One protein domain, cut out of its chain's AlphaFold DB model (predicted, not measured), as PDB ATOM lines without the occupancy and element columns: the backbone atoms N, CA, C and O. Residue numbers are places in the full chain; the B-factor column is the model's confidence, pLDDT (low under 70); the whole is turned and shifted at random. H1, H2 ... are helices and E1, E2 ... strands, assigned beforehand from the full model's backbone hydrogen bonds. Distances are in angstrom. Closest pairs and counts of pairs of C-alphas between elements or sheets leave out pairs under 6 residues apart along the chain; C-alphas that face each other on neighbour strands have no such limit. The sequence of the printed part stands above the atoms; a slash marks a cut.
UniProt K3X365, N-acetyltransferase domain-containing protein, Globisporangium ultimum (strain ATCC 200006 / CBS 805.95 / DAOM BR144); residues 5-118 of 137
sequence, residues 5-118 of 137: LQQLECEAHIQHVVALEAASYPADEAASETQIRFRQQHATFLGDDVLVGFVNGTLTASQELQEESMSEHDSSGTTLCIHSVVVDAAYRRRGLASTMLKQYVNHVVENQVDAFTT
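What this domain is: This is residues 5 to 118 of the 137 residues of the protein "N-acetyltransferase domain-containing protein" of Globisporangium ultimum (strain ATCC 200006 / CBS 805.95 / DAOM BR144) (UniProt K3X365). A small three-strand sheet is the middle layer here: the long helix H3 runs slantwise over one face, and H1 crosses the strands on the other, making three layers. The short helix H2 packs on H1 and only grazes the sheet, while the long loop of residues 61 to 78 joins E2 to E3. The 114 printed residues hold H1, H2, E1, E2, E3 and H3 in chain order, class mixed. The sheet, in the order E1, E2, E3, is antiparallel throughout and a meander, each strand the antiparallel neighbour of the one before. The whole is compact, with a radius of gyration of the C-alphas of 14.1 A and spans of 44 by 30 by 27 A.

How they stand to each other: Start at residues 5 to 6, which pair antiparallel with residues 45 to 46 of E1, residues 44 to 47. Next comes H1, residues 11 to 24; with residues 14 to 18 alone it touches H2, residues 33 to 39, about perpendicular at 75 degrees, the closest C-alphas being those of Val 18 and Glu 33, 5.9 A apart. H2 only grazes the sheet with its residues 36 to 39. E1 and E2, residues 51 to 60, form a hairpin, with N 46 and O 53 at 3.5 A, within hydrogen-bond range. E2 and E3, residues 79 to 87, form another hairpin; look at N 54 and O 86, 2.9 A, and N 81 and O 58, 2.8 A. E3 bends by 52 degrees at residue 83. H1 is on the sheet at a height of 9.2 A, across the strands, at 87 degrees to E2 on the local plane; its closest C-alpha pair with E3 is Ser 24 and Val 86, 6.8 A. H3, residues 96 to 113, is on the opposite face at a height of 8.0 A, slantwise to the strands, at 40 degrees to E2 on the local plane; the C-alphas of Val 55 and Leu 101 are their closest, 6.6 A. H3 is apart from H1 and H2. In H1, H2 and H3 every O i to N i+4 pair is within hydrogen-bond range.

Where its parts are: Find C-alpha 11 at (178.008, 167.639, 169.204), where H1 begins; it runs 19.9 A to C-alpha 24. H2 spans 9.7 A and E1 9.9 A. From C-alpha 51 at (182.734, 155.321, 170.723), E2 runs 27.2 A to C-alpha 60, and E3 returns over 23.5 A. H3 runs 26.0 A and ends at C-alpha 113, (164.290, 146.094, 152.127).

The domain as a whole: The C-alphas farthest apart are those of Ala 27 and Thr 118, 45.6 A. The printed part has no cut, and E2 to E3 is the long link, 18 residues. Mean pLDDT of the printed part is 76.6; look for values under 70 at residues 41 to 49, 63 to 71 and 110 to 118.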
ATOM      1  N   LEU A   5     174.986 149.794 167.045       70.88
ATOM      2  CA  LEU A   5     174.811 150.823 166.033       70.88
ATOM      3  C   LEU A   5     174.088 152.025 166.662       70.88
ATOM      4  O   LEU A   5     173.028 151.859 167.264       70.88
ATOM      5  N   GLN A   6     174.669 153.214 166.548       73.44
ATOM      6  CA  GLN A   6     174.131 154.472 167.062       73.44
ATOM      7  C   GLN A   6     174.296 155.574 166.013       73.44
ATOM      8  O   GLN A   6     175.299 155.623 165.300       73.44
ATOM      9  N   GLN A   7     173.320 156.474 165.921       74.56
ATOM     10  CA  GLN A   7     173.462 157.706 165.149       74.56
ATOM     11  C   GLN A   7     174.203 158.751 165.998       74.56
ATOM     12  O   GLN A   7     174.074 158.764 167.225       74.56
ATOM     13  N   LEU A   8     174.998 159.634 165.382       75.62
ATOM     14  CA  LEU A   8     175.513 160.793 166.119       75.62
ATOM     15  C   LEU A   8     174.352 161.768 166.304       75.62
ATOM     16  O   LEU A   8     173.809 162.264 165.323       75.62
ATOM     17  N   GLU A   9     173.985 162.059 167.544       74.19
ATOM     18  CA  GLU A   9     172.907 163.012 167.845       74.19
ATOM     19  C   GLU A   9     173.420 164.262 168.564       74.19
ATOM     20  O   GLU A   9     172.822 165.330 168.461       74.19
ATOM     21  N   CYS A  10     174.550 164.160 169.272       82.00
ATOM     22  CA  CYS A  10     175.118 165.259 170.041       82.00
ATOM     23  C   CYS A  10     176.478 165.709 169.494       82.00
ATOM     24  O   CYS A  10     177.279 164.914 168.997       82.00
ATOM     25  N   GLU A  11     176.766 167.002 169.659       85.50
ATOM     26  CA  GLU A  11     178.008 167.639 169.204       85.50
ATOM     27  C   GLU A  11     179.271 166.961 169.743       85.50
ATOM     28  O   GLU A  11     180.262 166.836 169.028       85.50
ATOM     29  N   ALA A  12     179.234 166.449 170.976       84.81
ATOM     30  CA  ALA A  12     180.375 165.755 171.565       84.81
ATOM     31  C   ALA A  12     180.771 164.500 170.767       84.81
ATOM     32  O   ALA A  12     181.960 164.252 170.569       84.81
ATOM     33  N   HIS A  13     179.797 163.729 170.273       82.38
ATOM     34  CA  HIS A  13     180.088 162.550 169.459       82.38
ATOM     35  C   HIS A  13     180.610 162.937 168.071       82.38
ATOM     36  O   HIS A  13     181.530 162.295 167.571       82.38
ATOM     37  N   ILE A  14     180.081 164.013 167.477       86.31
ATOM     38  CA  ILE A  14     180.554 164.530 166.183       86.31
ATOM     39  C   ILE A  14     182.025 164.931 166.288       86.31
ATOM     40  O   ILE A  14     182.848 164.461 165.507       86.31
ATOM     41  N   GLN A  15     182.377 165.731 167.296       89.50
ATOM     42  CA  GLN A  15     183.759 166.166 167.511       89.50
ATOM     43  C   GLN A  15     184.700 164.988 167.791       89.50
ATOM     44  O   GLN A  15     185.841 164.979 167.330       89.50
ATOM     45  N   HIS A  16     184.218 163.957 168.490       87.50
ATOM     46  CA  HIS A  16     184.989 162.735 168.709       87.50
ATOM     47  C   HIS A  16     185.288 162.008 167.386       87.50
ATOM     48  O   HIS A  16     186.426 161.611 167.145       87.50
ATOM     49  N   VAL A  17     184.296 161.864 166.503       88.12
ATOM     50  CA  VAL A  17     184.479 161.254 165.174       88.12
ATOM     51  C   VAL A  17     185.445 162.064 164.317       88.12
ATOM     52  O   VAL A  17     186.327 161.475 163.701       88.12
ATOM     53  N   VAL A  18     185.331 163.396 164.316       90.50
ATOM     54  CA  VAL A  18     186.265 164.291 163.608       90.50
ATOM     55  C   VAL A  18     187.701 164.060 164.077       90.50
ATOM     56  O   VAL A  18     188.604 163.908 163.256       90.50
ATOM     57  N   ALA A  19     187.912 163.966 165.391       91.00
ATOM     58  CA  ALA A  19     189.229 163.688 165.951       91.00
ATOM     59  C   ALA A  19     189.750 162.295 165.555       91.00
ATOM     60  O   ALA A  19     190.925 162.151 165.219       91.00
ATOM     61  N   LEU A  20     188.887 161.272 165.567       89.38
ATOM     62  CA  LEU A  20     189.255 159.915 165.159       89.38
ATOM     63  C   LEU A  20     189.587 159.818 163.664       89.38
ATOM     64  O   LEU A  20     190.544 159.125 163.318       89.38
ATOM     65  N   GLU A  21     188.837 160.501 162.795       90.12
ATOM     66  CA  GLU A  21     189.102 160.570 161.351       90.12
ATOM     67  C   GLU A  21     190.464 161.225 161.094       90.12
ATOM     68  O   GLU A  21     191.340 160.618 160.479       90.12
ATOM     69  N   ALA A  22     190.686 162.419 161.654       89.81
ATOM     70  CA  ALA A  22     191.931 163.167 161.491       89.81
ATOM     71  C   ALA A  22     193.155 162.435 162.071       89.81
ATOM     72  O   ALA A  22     194.273 162.615 161.599       89.81
ATOM     73  N   ALA A  23     192.963 161.599 163.096       88.88
ATOM     74  CA  ALA A  23     194.022 160.755 163.644       88.88
ATOM     75  C   ALA A  23     194.258 159.463 162.839       88.88
ATOM     76  O   ALA A  23     195.258 158.775 163.063       88.88
ATOM     77  N   SER A  24     193.329 159.088 161.955       87.12
ATOM     78  CA  SER A  24     193.376 157.830 161.200       87.12
ATOM     79  C   SER A  24     193.843 158.000 159.760       87.12
ATOM     80  O   SER A  24     194.368 157.035 159.208       87.12
ATOM     81  N   TYR A  25     193.715 159.201 159.196       83.75
ATOM     82  CA  TYR A  25     194.092 159.515 157.820       83.75
ATOM     83  C   TYR A  25     195.016 160.744 157.748       83.75
ATOM     84  O   TYR A  25     194.930 161.628 158.603       83.75
ATOM     85  N   PRO A  26     195.896 160.832 156.735       85.19
ATOM     86  CA  PRO A  26     196.566 162.076 156.356       85.19
ATOM     87  C   PRO A  26     195.571 163.224 156.122       85.19
ATOM     88  O   PRO A  26     194.422 162.991 155.761       85.19
ATOM     89  N   ALA A  27     196.000 164.476 156.302       81.69
ATOM     90  CA  ALA A  27     195.105 165.638 156.235       81.69
ATOM     91  C   ALA A  27     194.438 165.852 154.860       81.69
ATOM     92  O   ALA A  27     193.397 166.497 154.784       81.69
ATOM     93  N   ASP A  28     195.044 165.344 153.790       79.56
ATOM     94  CA  ASP A  28     194.551 165.367 152.412       79.56
ATOM     95  C   ASP A  28     193.591 164.213 152.077       79.56
ATOM     96  O   ASP A  28     192.849 164.306 151.101       79.56
ATOM     97  N   GLU A  29     193.559 163.163 152.899       78.19
ATOM     98  CA  GLU A  29     192.653 162.013 152.759       78.19
ATOM     99  C   GLU A  29     191.513 162.036 153.791       78.19
ATOM    100  O   GLU A  29     190.433 161.494 153.551       78.19
ATOM    101  N   ALA A  30     191.743 162.660 154.949       84.75
ATOM    102  CA  ALA A  30     190.789 162.731 156.045       84.75
ATOM    103  C   ALA A  30     189.537 163.519 155.646       84.75
ATOM    104  O   ALA A  30     189.617 164.634 155.122       84.75
ATOM    105  N   ALA A  31     188.361 162.987 155.983       85.81
ATOM    106  CA  ALA A  31     187.133 163.745 155.833       85.81
ATOM    107  C   ALA A  31     187.147 164.994 156.731       85.81
ATOM    108  O   ALA A  31     187.419 164.940 157.932       85.81
ATOM    109  N   SER A  32     186.788 166.130 156.142       88.06
ATOM    110  CA  SER A  32     186.535 167.365 156.880       88.06
ATOM    111  C   SER A  32     185.325 167.227 157.810       88.06
ATOM    112  O   SER A  32     184.431 166.405 157.593       88.06
ATOM    113  N   GLU A  33     185.230 168.101 158.815       90.00
ATOM    114  CA  GLU A  33     184.059 168.158 159.697       90.00
ATOM    115  C   GLU A  33     182.749 168.346 158.912       90.00
ATOM    116  O   GLU A  33     181.749 167.699 159.215       90.00
ATOM    117  N   THR A  34     182.754 169.167 157.858       88.62
ATOM    118  CA  THR A  34     181.590 169.366 156.982       88.62
ATOM    119  C   THR A  34     181.156 168.062 156.313       88.62
ATOM    120  O   THR A  34     179.967 167.746 156.296       88.62
ATOM    121  N   GLN A  35     182.106 167.269 155.805       86.19
ATOM    122  CA  GLN A  35     181.815 165.963 155.204       86.19
ATOM    123  C   GLN A  35     181.305 164.965 156.247       86.19
ATOM    124  O   GLN A  35     180.370 164.219 155.968       86.19
ATOM    125  N   ILE A  36     181.859 164.975 157.463       86.19
ATOM    126  CA  ILE A  36     181.389 164.123 158.565       86.19
ATOM    127  C   ILE A  36     179.956 164.488 158.965       86.19
ATOM    128  O   ILE A  36     179.133 163.591 159.130       86.19
ATOM    129  N   ARG A  37     179.618 165.780 159.056       85.56
ATOM    130  CA  ARG A  37     178.254 166.253 159.363       85.56
ATOM    131  C   ARG A  37     177.251 165.942 158.256       85.56
ATOM    132  O   ARG A  37     176.106 165.618 158.546       85.56
ATOM    133  N   PHE A  38     177.673 166.003 156.997       82.56
ATOM    134  CA  PHE A  38     176.849 165.545 155.880       82.56
ATOM    135  C   PHE A  38     176.586 164.036 155.981       82.56
ATOM    136  O   PHE A  38     175.441 163.588 155.967       82.56
ATOM    137  N   ARG A  39     177.648 163.248 156.183       81.62
ATOM    138  CA  ARG A  39     177.562 161.787 156.302       81.62
ATOM    139  C   ARG A  39     176.815 161.342 157.557       81.62
ATOM    140  O   ARG A  39     176.182 160.302 157.519       81.62
ATOM    141  N   GLN A  40     176.815 162.115 158.642       75.19
ATOM    142  CA  GLN A  40     176.098 161.820 159.892       75.19
ATOM    143  C   GLN A  40     174.601 161.529 159.695       75.19
ATOM    144  O   GLN A  40     174.029 160.749 160.456       75.19
ATOM    145  N   GLN A  41     173.961 162.125 158.685       65.00
ATOM    146  CA  GLN A  41     172.549 161.867 158.385       65.00
ATOM    147  C   GLN A  41     172.304 160.449 157.841       65.00
ATOM    148  O   GLN A  41     171.177 159.961 157.895       65.00
ATOM    149  N   HIS A  42     173.359 159.781 157.367       59.91
ATOM    150  CA  HIS A  42     173.301 158.508 156.642       59.91
ATOM    151  C   HIS A  42     174.294 157.452 157.162       59.91
ATOM    152  O   HIS A  42     174.288 156.314 156.704       59.91
ATOM    153  N   ALA A  43     175.153 157.820 158.110       58.59
ATOM    154  CA  ALA A  43     176.208 156.988 158.663       58.59
ATOM    155  C   ALA A  43     175.785 156.345 159.981       58.59
ATOM    156  O   ALA A  43     175.055 156.939 160.777       58.59
ATOM    157  N   THR A  44     176.307 155.147 160.244       60.41
ATOM    158  CA  THR A  44     176.032 154.426 161.486       60.41
ATOM    159  C   THR A  44     177.311 154.200 162.272       60.41
ATOM    160  O   THR A  44     178.270 153.581 161.815       60.41
ATOM    161  N   PHE A  45     177.313 154.685 163.502       62.62
ATOM    162  CA  PHE A  45     178.473 154.703 164.376       62.62
ATOM    163  C   PHE A  45     178.391 153.515 165.327       62.62
ATOM    164  O   PHE A  45     177.297 153.058 165.652       62.62
ATOM    165  N   LEU A  46     179.535 152.963 165.737       59.22
ATOM    166  CA  LEU A  46     179.566 151.744 166.541       59.22
ATOM    167  C   LEU A  46     180.215 151.997 167.897       59.22
ATOM    168  O   LEU A  46     181.427 152.166 168.022       59.22
ATOM    169  N   GLY A  47     179.378 151.975 168.925       58.62
ATOM    170  CA  GLY A  47     179.765 152.137 170.317       58.62
ATOM    171  C   GLY A  47     178.662 151.611 171.223       58.62
ATOM    172  O   GLY A  47     177.488 151.675 170.872       58.62
ATOM    173  N   ASP A  48     179.046 151.030 172.357       59.12
ATOM    174  CA  ASP A  48     178.092 150.754 173.437       59.12
ATOM    175  C   ASP A  48     177.902 152.065 174.227       59.12
ATOM    176  O   ASP A  48     177.188 152.955 173.768       59.12
ATOM    177  N   ASP A  49     178.667 152.244 175.311       62.91
ATOM    178  CA  ASP A  49     178.786 153.499 176.074       62.91
ATOM    179  C   ASP A  49     179.964 154.387 175.623       62.91
ATOM    180  O   ASP A  49     180.049 155.563 175.974       62.91
ATOM    181  N   VAL A  50     180.913 153.815 174.874       71.12
ATOM    182  CA  VAL A  50     182.116 154.499 174.380       71.12
ATOM    183  C   VAL A  50     182.236 154.270 172.883       71.12
ATOM    184  O   VAL A  50     182.193 153.128 172.411       71.12
ATOM    185  N   LEU A  51     182.424 155.359 172.143       78.88
ATOM    186  CA  LEU A  51     182.734 155.321 170.723       78.88
ATOM    187  C   LEU A  51     184.151 154.762 170.536       78.88
ATOM    188  O   LEU A  51     185.135 155.437 170.816       78.88
ATOM    189  N   VAL A  52     184.256 153.511 170.084       83.62
ATOM    190  CA  VAL A  52     185.551 152.839 169.834       83.62
ATOM    191  C   VAL A  52     185.942 152.830 168.356       83.62
ATOM    192  O   VAL A  52     187.014 152.347 167.987       83.62
ATOM    193  N   GLY A  53     185.063 153.343 167.499       85.00
ATOM    194  CA  GLY A  53     185.253 153.439 166.063       85.00
ATOM    195  C   GLY A  53     183.957 153.808 165.347       85.00
ATOM    196  O   GLY A  53     182.888 153.874 165.951       85.00
ATOM    197  N   PHE A  54     184.032 154.003 164.037       86.19
ATOM    198  CA  PHE A  54     182.859 154.235 163.202       86.19
ATOM    199  C   PHE A  54     183.021 153.686 161.788       86.19
ATOM    200  O   PHE A  54     184.132 153.434 161.317       86.19
ATOM    201  N   VAL A  55     181.879 153.508 161.125       85.69
ATOM    202  CA  VAL A  55     181.784 153.251 159.689       85.69
ATOM    203  C   VAL A  55     180.835 154.288 159.104       85.69
ATOM    204  O   VAL A  55     179.800 154.585 159.692       85.69
ATOM    205  N   ASN A  56     181.177 154.872 157.964       84.00
ATOM    206  CA  ASN A  56     180.261 155.759 157.258       84.00
ATOM    207  C   ASN A  56     180.281 155.475 155.753       84.00
ATOM    208  O   ASN A  56     181.248 154.935 155.209       84.00
ATOM    209  N   GLY A  57     179.177 155.804 155.090       82.00
ATOM    210  CA  GLY A  57     179.009 155.564 153.669       82.00
ATOM    211  C   GLY A  57     177.832 156.333 153.081       82.00
ATOM    212  O   GLY A  57     176.987 156.841 153.816       82.00
ATOM    213  N   THR A  58     177.784 156.410 151.758       80.31
ATOM    214  CA  THR A  58     176.630 156.909 150.999       80.31
ATOM    215  C   THR A  58     176.122 155.831 150.050       80.31
ATOM    216  O   THR A  58     176.801 154.835 149.808       80.31
ATOM    217  N   LEU A  59     174.905 156.007 149.544       80.56
ATOM    218  CA  LEU A  59     174.343 155.152 148.509       80.56
ATOM    219  C   LEU A  59     174.406 155.886 147.174       80.56
ATOM    220  O   LEU A  59     174.271 157.109 147.132       80.56
ATOM    221  N   THR A  60     174.609 155.144 146.094       76.88
ATOM    222  CA  THR A  60     174.577 155.672 144.731       76.88
ATOM    223  C   THR A  60     173.845 154.708 143.798       76.88
ATOM    224  O   THR A  60     173.896 153.487 143.973       76.88
ATOM    225  N   ALA A  61     173.142 155.254 142.804       77.69
ATOM    226  CA  ALA A  61     172.585 154.480 141.696       77.69
ATOM    227  C   ALA A  61     173.652 154.063 140.665       77.69
ATOM    228  O   ALA A  61     173.391 153.198 139.828       77.69
ATOM    229  N   SER A  62     174.854 154.653 140.720       73.81
ATOM    230  CA  SER A  62     175.972 154.262 139.861       73.81
ATOM    231  C   SER A  62     176.492 152.868 140.231       73.81
ATOM    232  O   SER A  62     176.583 152.501 141.403       73.81
ATOM    233  N   GLN A  63     176.876 152.088 139.222       67.88
ATOM    234  CA  GLN A  63     177.595 150.823 139.422       67.88
ATOM    235  C   GLN A  63     179.115 151.021 139.514       67.88
ATOM    236  O   GLN A  63     179.834 150.096 139.889       67.88
ATOM    237  N   GLU A  64     179.604 152.218 139.192       68.31
ATOM    238  CA  GLU A  64     181.018 152.578 139.228       68.31
ATOM    239  C   GLU A  64     181.271 153.653 140.290       68.31
ATOM    240  O   GLU A  64     180.519 154.626 140.389       68.31
ATOM    241  N   LEU A  65     182.354 153.485 141.056       65.06
ATOM    242  CA  LEU A  65     182.829 154.472 142.026       65.06
ATOM    243  C   LEU A  65     183.539 155.612 141.282       65.06
ATOM    244  O   LEU A  65     184.727 155.525 140.978       65.06
ATOM    245  N   GLN A  66     182.788 156.660 140.968       65.44
ATOM    246  CA  GLN A  66     183.284 157.923 140.416       65.44
ATOM    247  C   GLN A  66     183.326 158.999 141.516       65.44
ATOM    248  O   GLN A  66     182.665 158.858 142.547       65.44
ATOM    249  N   GLU A  67     184.095 160.070 141.329       61.31
ATOM    250  CA  GLU A  67     184.289 161.123 142.345       61.31
ATOM    251  C   GLU A  67     182.957 161.779 142.766       61.31
ATOM    252  O   GLU A  67     182.708 162.043 143.946       61.31
ATOM    253  N   GLU A  68     182.032 161.920 141.816       57.44
ATOM    254  CA  GLU A  68     180.672 162.419 142.022       57.44
ATOM    255  C   GLU A  68     179.849 161.464 142.899       57.44
ATOM    256  O   GLU A  68     179.182 161.883 143.847       57.44
ATOM    257  N   SER A  69     179.976 160.154 142.660       57.06
ATOM    258  CA  SER A  69     179.307 159.114 143.458       57.06
ATOM    259  C   SER A  69     179.829 159.024 144.898       57.06
ATOM    260  O   SER A  69     179.196 158.396 145.751       57.06
ATOM    261  N   MET A  70     180.965 159.673 145.185       58.78
ATOM    262  CA  MET A  70     181.525 159.777 146.529       58.78
ATOM    263  C   MET A  70     181.065 161.027 147.299       58.78
ATOM    264  O   MET A  70     181.298 161.126 148.509       58.78
ATOM    265  N   SER A  71     180.406 161.965 146.619       66.06
ATOM    266  CA  SER A  71     180.003 163.259 147.181       66.06
ATOM    267  C   SER A  71     178.491 163.393 147.373       66.06
ATOM    268  O   SER A  71     178.047 164.251 148.134       66.06
ATOM    269  N   GLU A  72     177.702 162.520 146.741       71.75
ATOM    270  CA  GLU A  72     176.241 162.528 146.807       71.75
ATOM    271  C   GLU A  72     175.681 161.277 147.508       71.75
ATOM    272  O   GLU A  72     176.315 160.219 147.565       71.75
ATOM    273  N   HIS A  73     174.480 161.415 148.077       74.19
ATOM    274  CA  HIS A  73     173.704 160.309 148.633       74.19
ATOM    275  C   HIS A  73     172.383 160.178 147.872       74.19
ATOM    276  O   HIS A  73     171.561 161.093 147.887       74.19
ATOM    277  N   ASP A  74     172.175 159.020 147.257       75.25
ATOM    278  CA  ASP A  74     170.924 158.615 146.628       75.25
ATOM    279  C   ASP A  74     170.268 157.525 147.477       75.25
ATOM    280  O   ASP A  74     170.739 156.390 147.513       75.25
ATOM    281  N   SER A  75     169.166 157.851 148.152       72.31
ATOM    282  CA  SER A  75     168.449 156.900 149.011       72.31
ATOM    283  C   SER A  75     167.859 155.704 148.252       72.31
ATOM    284  O   SER A  75     167.576 154.679 148.874       72.31
ATOM    285  N   SER A  76     167.701 155.817 146.927       70.31
ATOM    286  CA  SER A  76     167.289 154.732 146.025       70.31
ATOM    287  C   SER A  76     168.466 153.984 145.386       70.31
ATOM    288  O   SER A  76     168.269 153.032 144.626       70.31
ATOM    289  N   GLY A  77     169.695 154.405 145.691       72.69
ATOM    290  CA  GLY A  77     170.918 153.785 145.213       72.69
ATOM    291  C   GLY A  77     171.092 152.362 145.737       72.69
ATOM    292  O   GLY A  77     170.825 152.068 146.900       72.69
ATOM    293  N   THR A  78     171.593 151.474 144.881       77.94
ATOM    294  CA  THR A  78     171.814 150.053 145.216       77.94
ATOM    295  C   THR A  78     173.278 149.731 145.519       77.94
ATOM    296  O   THR A  78     173.596 148.621 145.948       77.94
ATOM    297  N   THR A  79     174.171 150.707 145.342       77.75
ATOM    298  CA  THR A  79     175.605 150.580 145.610       77.75
ATOM    299  C   THR A  79     175.966 151.358 146.871       77.75
ATOM    300  O   THR A  79     175.722 152.560 146.950       77.75
ATOM    301  N   LEU A  80     176.579 150.685 147.851       82.00
ATOM    302  CA  LEU A  80     177.089 151.307 149.075       82.00
ATOM    303  C   LEU A  80     178.545 151.751 148.897       82.00
ATOM    304  O   LEU A  80     179.456 150.927 148.830       82.00
ATOM    305  N   CYS A  81     178.761 153.062 148.899       82.56
ATOM    306  CA  CYS A  81     180.073 153.695 148.917       82.56
ATOM    307  C   CYS A  81     180.534 153.845 150.368       82.56
ATOM    308  O   CYS A  81     180.054 154.726 151.080       82.56
ATOM    309  N   ILE A  82     181.447 152.990 150.830       84.31
ATOM    310  CA  ILE A  82     182.045 153.126 152.167       84.31
ATOM    311  C   ILE A  82     183.148 154.178 152.094       84.31
ATOM    312  O   ILE A  82     184.099 154.013 151.334       84.31
ATOM    313  N   HIS A  83     183.030 155.230 152.903       82.50
ATOM    314  CA  HIS A  83     183.996 156.331 152.903       82.50
ATOM    315  C   HIS A  83     185.043 156.191 154.001       82.50
ATOM    316  O   HIS A  83     186.223 156.396 153.738       82.50
ATOM    317  N   SER A  84     184.632 155.799 155.207       84.94
ATOM    318  CA  SER A  84     185.545 155.646 156.344       84.94
ATOM    319  C   SER A  84     185.234 154.367 157.125       84.94
ATOM    320  O   SER A  84     184.071 154.050 157.393       84.94
ATOM    321  N   VAL A  85     186.286 153.651 157.539       88.31
ATOM    322  CA  VAL A  85     186.227 152.540 158.508       88.31
ATOM    323  C   VAL A  85     187.334 152.759 159.527       88.31
ATOM    324  O   VAL A  85     188.485 152.381 159.312       88.31
ATOM    325  N   VAL A  86     186.984 153.370 160.654       88.44
ATOM    326  CA  VAL A  86     187.958 153.814 161.651       88.44
ATOM    327  C   VAL A  86     187.743 153.076 162.958       88.44
ATOM    328  O   VAL A  86     186.631 152.981 163.467       88.44
ATOM    329  N   VAL A  87     188.837 152.579 163.531       87.38
ATOM    330  CA  VAL A  87     188.884 152.054 164.897       87.38
ATOM    331  C   VAL A  87     189.903 152.874 165.668       87.38
ATOM    332  O   VAL A  87     191.029 153.067 165.192       87.38
ATOM    333  N   ASP A  88     189.523 153.316 166.862       86.69
ATOM    334  CA  ASP A  88     190.418 153.996 167.793       86.69
ATOM    335  C   ASP A  88     191.689 153.157 168.009       86.69
ATOM    336  O   ASP A  88     191.636 151.933 168.187       86.69
ATOM    337  N   ALA A  89     192.851 153.816 167.969       86.81
ATOM    338  CA  ALA A  89     194.157 153.175 168.058       86.81
ATOM    339  C   ALA A  89     194.303 152.245 169.278       86.81
ATOM    340  O   ALA A  89     194.898 151.172 169.151       86.81
ATOM    341  N   ALA A  90     193.705 152.593 170.421       87.56
ATOM    342  CA  ALA A  90     193.733 151.788 171.642       87.56
ATOM    343  C   ALA A  90     192.979 150.448 171.508       87.56
ATOM    344  O   ALA A  90     193.231 149.495 172.260       87.56
ATOM    345  N   TYR A  91     192.075 150.342 170.530       85.62
ATOM    346  CA  TYR A  91     191.177 149.205 170.327       85.62
ATOM    347  C   TYR A  91     191.445 148.427 169.024       85.62
ATOM    348  O   TYR A  91     190.805 147.401 168.768       85.62
ATOM    349  N   ARG A  92     192.427 148.852 168.215       85.56
ATOM    350  CA  ARG A  92     192.850 148.152 166.986       85.56
ATOM    351  C   ARG A  92     193.368 146.734 167.273       85.56
ATOM    352  O   ARG A  92     193.704 146.375 168.398       85.56
ATOM    353  N   ARG A  93     193.443 145.912 166.215       86.94
ATOM    354  CA  ARG A  93     193.936 144.509 166.235       86.94
ATOM    355  C   ARG A  93     193.108 143.530 167.081       86.94
ATOM    356  O   ARG A  93     193.588 142.459 167.430       86.94
ATOM    357  N   ARG A  94     191.841 143.862 167.340       85.88
ATOM    358  CA  ARG A  94     190.877 143.021 168.079       85.88
ATOM    359  C   ARG A  94     189.715 142.508 167.215       85.88
ATOM    360  O   ARG A  94     188.719 142.038 167.747       85.88
ATOM    361  N   GLY A  95     189.805 142.650 165.887       84.69
ATOM    362  CA  GLY A  95     188.737 142.262 164.950       84.69
ATOM    363  C   GLY A  95     187.531 143.213 164.903       84.69
ATOM    364  O   GLY A  95     186.510 142.878 164.300       84.69
ATOM    365  N   LEU A  96     187.636 144.400 165.514       84.81
ATOM    366  CA  LEU A  96     186.535 145.367 165.588       84.81
ATOM    367  C   LEU A  96     186.131 145.898 164.213       84.81
ATOM    368  O   LEU A  96     184.955 145.818 163.894       84.81
ATOM    369  N   ALA A  97     187.081 146.319 163.369       84.38
ATOM    370  CA  ALA A  97     186.785 146.860 162.036       84.38
ATOM    371  C   ALA A  97     185.921 145.904 161.194       84.38
ATOM    372  O   ALA A  97     184.907 146.301 160.631       84.38
ATOM    373  N   SER A  98     186.267 144.614 161.170       85.94
ATOM    374  CA  SER A  98     185.497 143.603 160.438       85.94
ATOM    375  C   SER A  98     184.116 143.355 161.046       85.94
ATOM    376  O   SER A  98     183.169 143.080 160.317       85.94
ATOM    377  N   THR A  99     183.993 143.420 162.373       84.75
ATOM    378  CA  THR A  99     182.705 143.237 163.061       84.75
ATOM    379  C   THR A  99     181.782 144.424 162.796       84.75
ATOM    380  O   THR A  99     180.633 144.242 162.407       84.75
ATOM    381  N   MET A 100     182.333 145.629 162.924       83.38
ATOM    382  CA  MET A 100     181.695 146.908 162.636       83.38
ATOM    383  C   MET A 100     181.181 146.977 161.202       83.38
ATOM    384  O   MET A 100     180.008 147.258 160.979       83.38
ATOM    385  N   LEU A 101     182.034 146.647 160.231       84.56
ATOM    386  CA  LEU A 101     181.670 146.683 158.821       84.56
ATOM    387  C   LEU A 101     180.536 145.703 158.489       84.56
ATOM    388  O   LEU A 101     179.612 146.056 157.765       84.56
ATOM    389  N   LYS A 102     180.562 144.488 159.054       85.31
ATOM    390  CA  LYS A 102     179.480 143.508 158.866       85.31
ATOM    391  C   LYS A 102     178.152 144.009 159.426       85.31
ATOM    392  O   LYS A 102     177.132 143.885 158.759       85.31
ATOM    393  N   GLN A 103     178.163 144.572 160.634       83.44
ATOM    394  CA  GLN A 103     176.954 145.134 161.239       83.44
ATOM    395  C   GLN A 103     176.414 146.312 160.423       83.44
ATOM    396  O   GLN A 103     175.211 146.386 160.203       83.44
ATOM    397  N   TYR A 104     177.298 147.184 159.932       82.38
ATOM    398  CA  TYR A 104     176.919 148.317 159.093       82.38
ATOM    399  C   TYR A 104     176.249 147.877 157.789       82.38
ATOM    400  O   TYR A 104     175.149 148.325 157.481       82.38
ATOM    401  N   VAL A 105     176.872 146.954 157.049       83.31
ATOM    402  CA  VAL A 105     176.315 146.450 155.785       83.31
ATOM    403  C   VAL A 105     174.963 145.778 156.015       83.31
ATOM    404  O   VAL A 105     174.023 146.059 155.280       83.31
ATOM    405  N   ASN A 106     174.832 144.950 157.056       82.88
ATOM    406  CA  ASN A 106     173.552 144.318 157.383       82.88
ATOM    407  C   ASN A 106     172.460 145.357 157.678       82.88
ATOM    408  O   ASN A 106     171.355 145.226 157.170       82.88
ATOM    409  N   HIS A 107     172.782 146.411 158.432       79.38
ATOM    410  CA  HIS A 107     171.835 147.483 158.735       79.38
ATOM    411  C   HIS A 107     171.383 148.251 157.486       79.38
ATOM    412  O   HIS A 107     170.197 148.518 157.319       79.38
ATOM    413  N   VAL A 108     172.315 148.582 156.585       77.62
ATOM    414  CA  VAL A 108     171.987 149.254 155.317       77.62
ATOM    415  C   VAL A 108     171.091 148.366 154.450       77.62
ATOM    416  O   VAL A 108     170.112 148.854 153.891       77.62
ATOM    417  N   VAL A 109     171.388 147.065 154.372       74.44
ATOM    418  CA  VAL A 109     170.575 146.089 153.630       74.44
ATOM    419  C   VAL A 109     169.166 145.975 154.207       74.44
ATOM    420  O   VAL A 109     168.201 146.037 153.453       74.44
ATOM    421  N   GLU A 110     169.032 145.831 155.526       69.88
ATOM    422  CA  GLU A 110     167.729 145.747 156.196       69.88
ATOM    423  C   GLU A 110     166.884 147.003 155.926       69.88
ATOM    424  O   GLU A 110     165.731 146.889 155.517       69.88
ATOM    425  N   ASN A 111     167.480 148.197 156.023       64.06
ATOM    426  CA  ASN A 111     166.784 149.455 155.734       64.06
ATOM    427  C   ASN A 111     166.375 149.614 154.256       64.06
ATOM    428  O   ASN A 111     165.385 150.282 153.969       64.06
ATOM    429  N   GLN A 112     167.120 149.031 153.310       58.94
ATOM    430  CA  GLN A 112     166.758 149.045 151.883       58.94
ATOM    431  C   GLN A 112     165.559 148.136 151.582       58.94
ATOM    432  O   GLN A 112     164.746 148.449 150.716       58.94
ATOM    433  N   VAL A 113     165.415 147.025 152.308       48.47
ATOM    434  CA  VAL A 113     164.290 146.094 152.127       48.47
ATOM    435  C   VAL A 113     162.975 146.685 152.654       48.47
ATOM    436  O   VAL A 113     161.917 146.414 152.085       48.47
ATOM    437  N   ASP A 114     163.027 147.557 153.663       37.59
ATOM    438  CA  ASP A 114     161.839 148.215 154.228       37.59
ATOM    439  C   ASP A 114     161.292 149.384 153.372       37.59
ATOM    440  O   ASP A 114     160.172 149.850 153.593       37.59
ATOM    441  N   ALA A 115     162.017 149.836 152.341       39.22
ATOM    442  CA  ALA A 115     161.669 151.007 151.526       39.22
ATOM    443  C   ALA A 115     160.680 150.733 150.361       39.22
ATOM    444  O   ALA A 115     160.814 151.313 149.292       39.22
ATOM    445  N   PHE A 116     159.627 149.933 150.581       38.22
ATOM    446  CA  PHE A 116     158.545 149.591 149.624       38.22
ATOM    447  C   PHE A 116     158.842 148.483 148.593       38.22
ATOM    448  O   PHE A 116     158.814 148.712 147.384       38.22
ATOM    449  N   THR A 117     158.955 147.228 149.036       36.81
ATOM    450  CA  THR A 117     158.746 146.081 148.133       36.81
ATOM    451  C   THR A 117     157.894 144.985 148.779       36.81
ATOM    452  O   THR A 117     158.181 144.510 149.872       36.81
ATOM    453  N   THR A 118     156.819 144.572 148.099       37.19
ATOM    454  CA  THR A 118     156.023 143.378 148.453       37.19
ATOM    455  C   THR A 118     156.630 142.085 147.910       37.19
ATOM    456  O   THR A 118     156.084 141.010 148.152       37.19
TER     457      THR A 118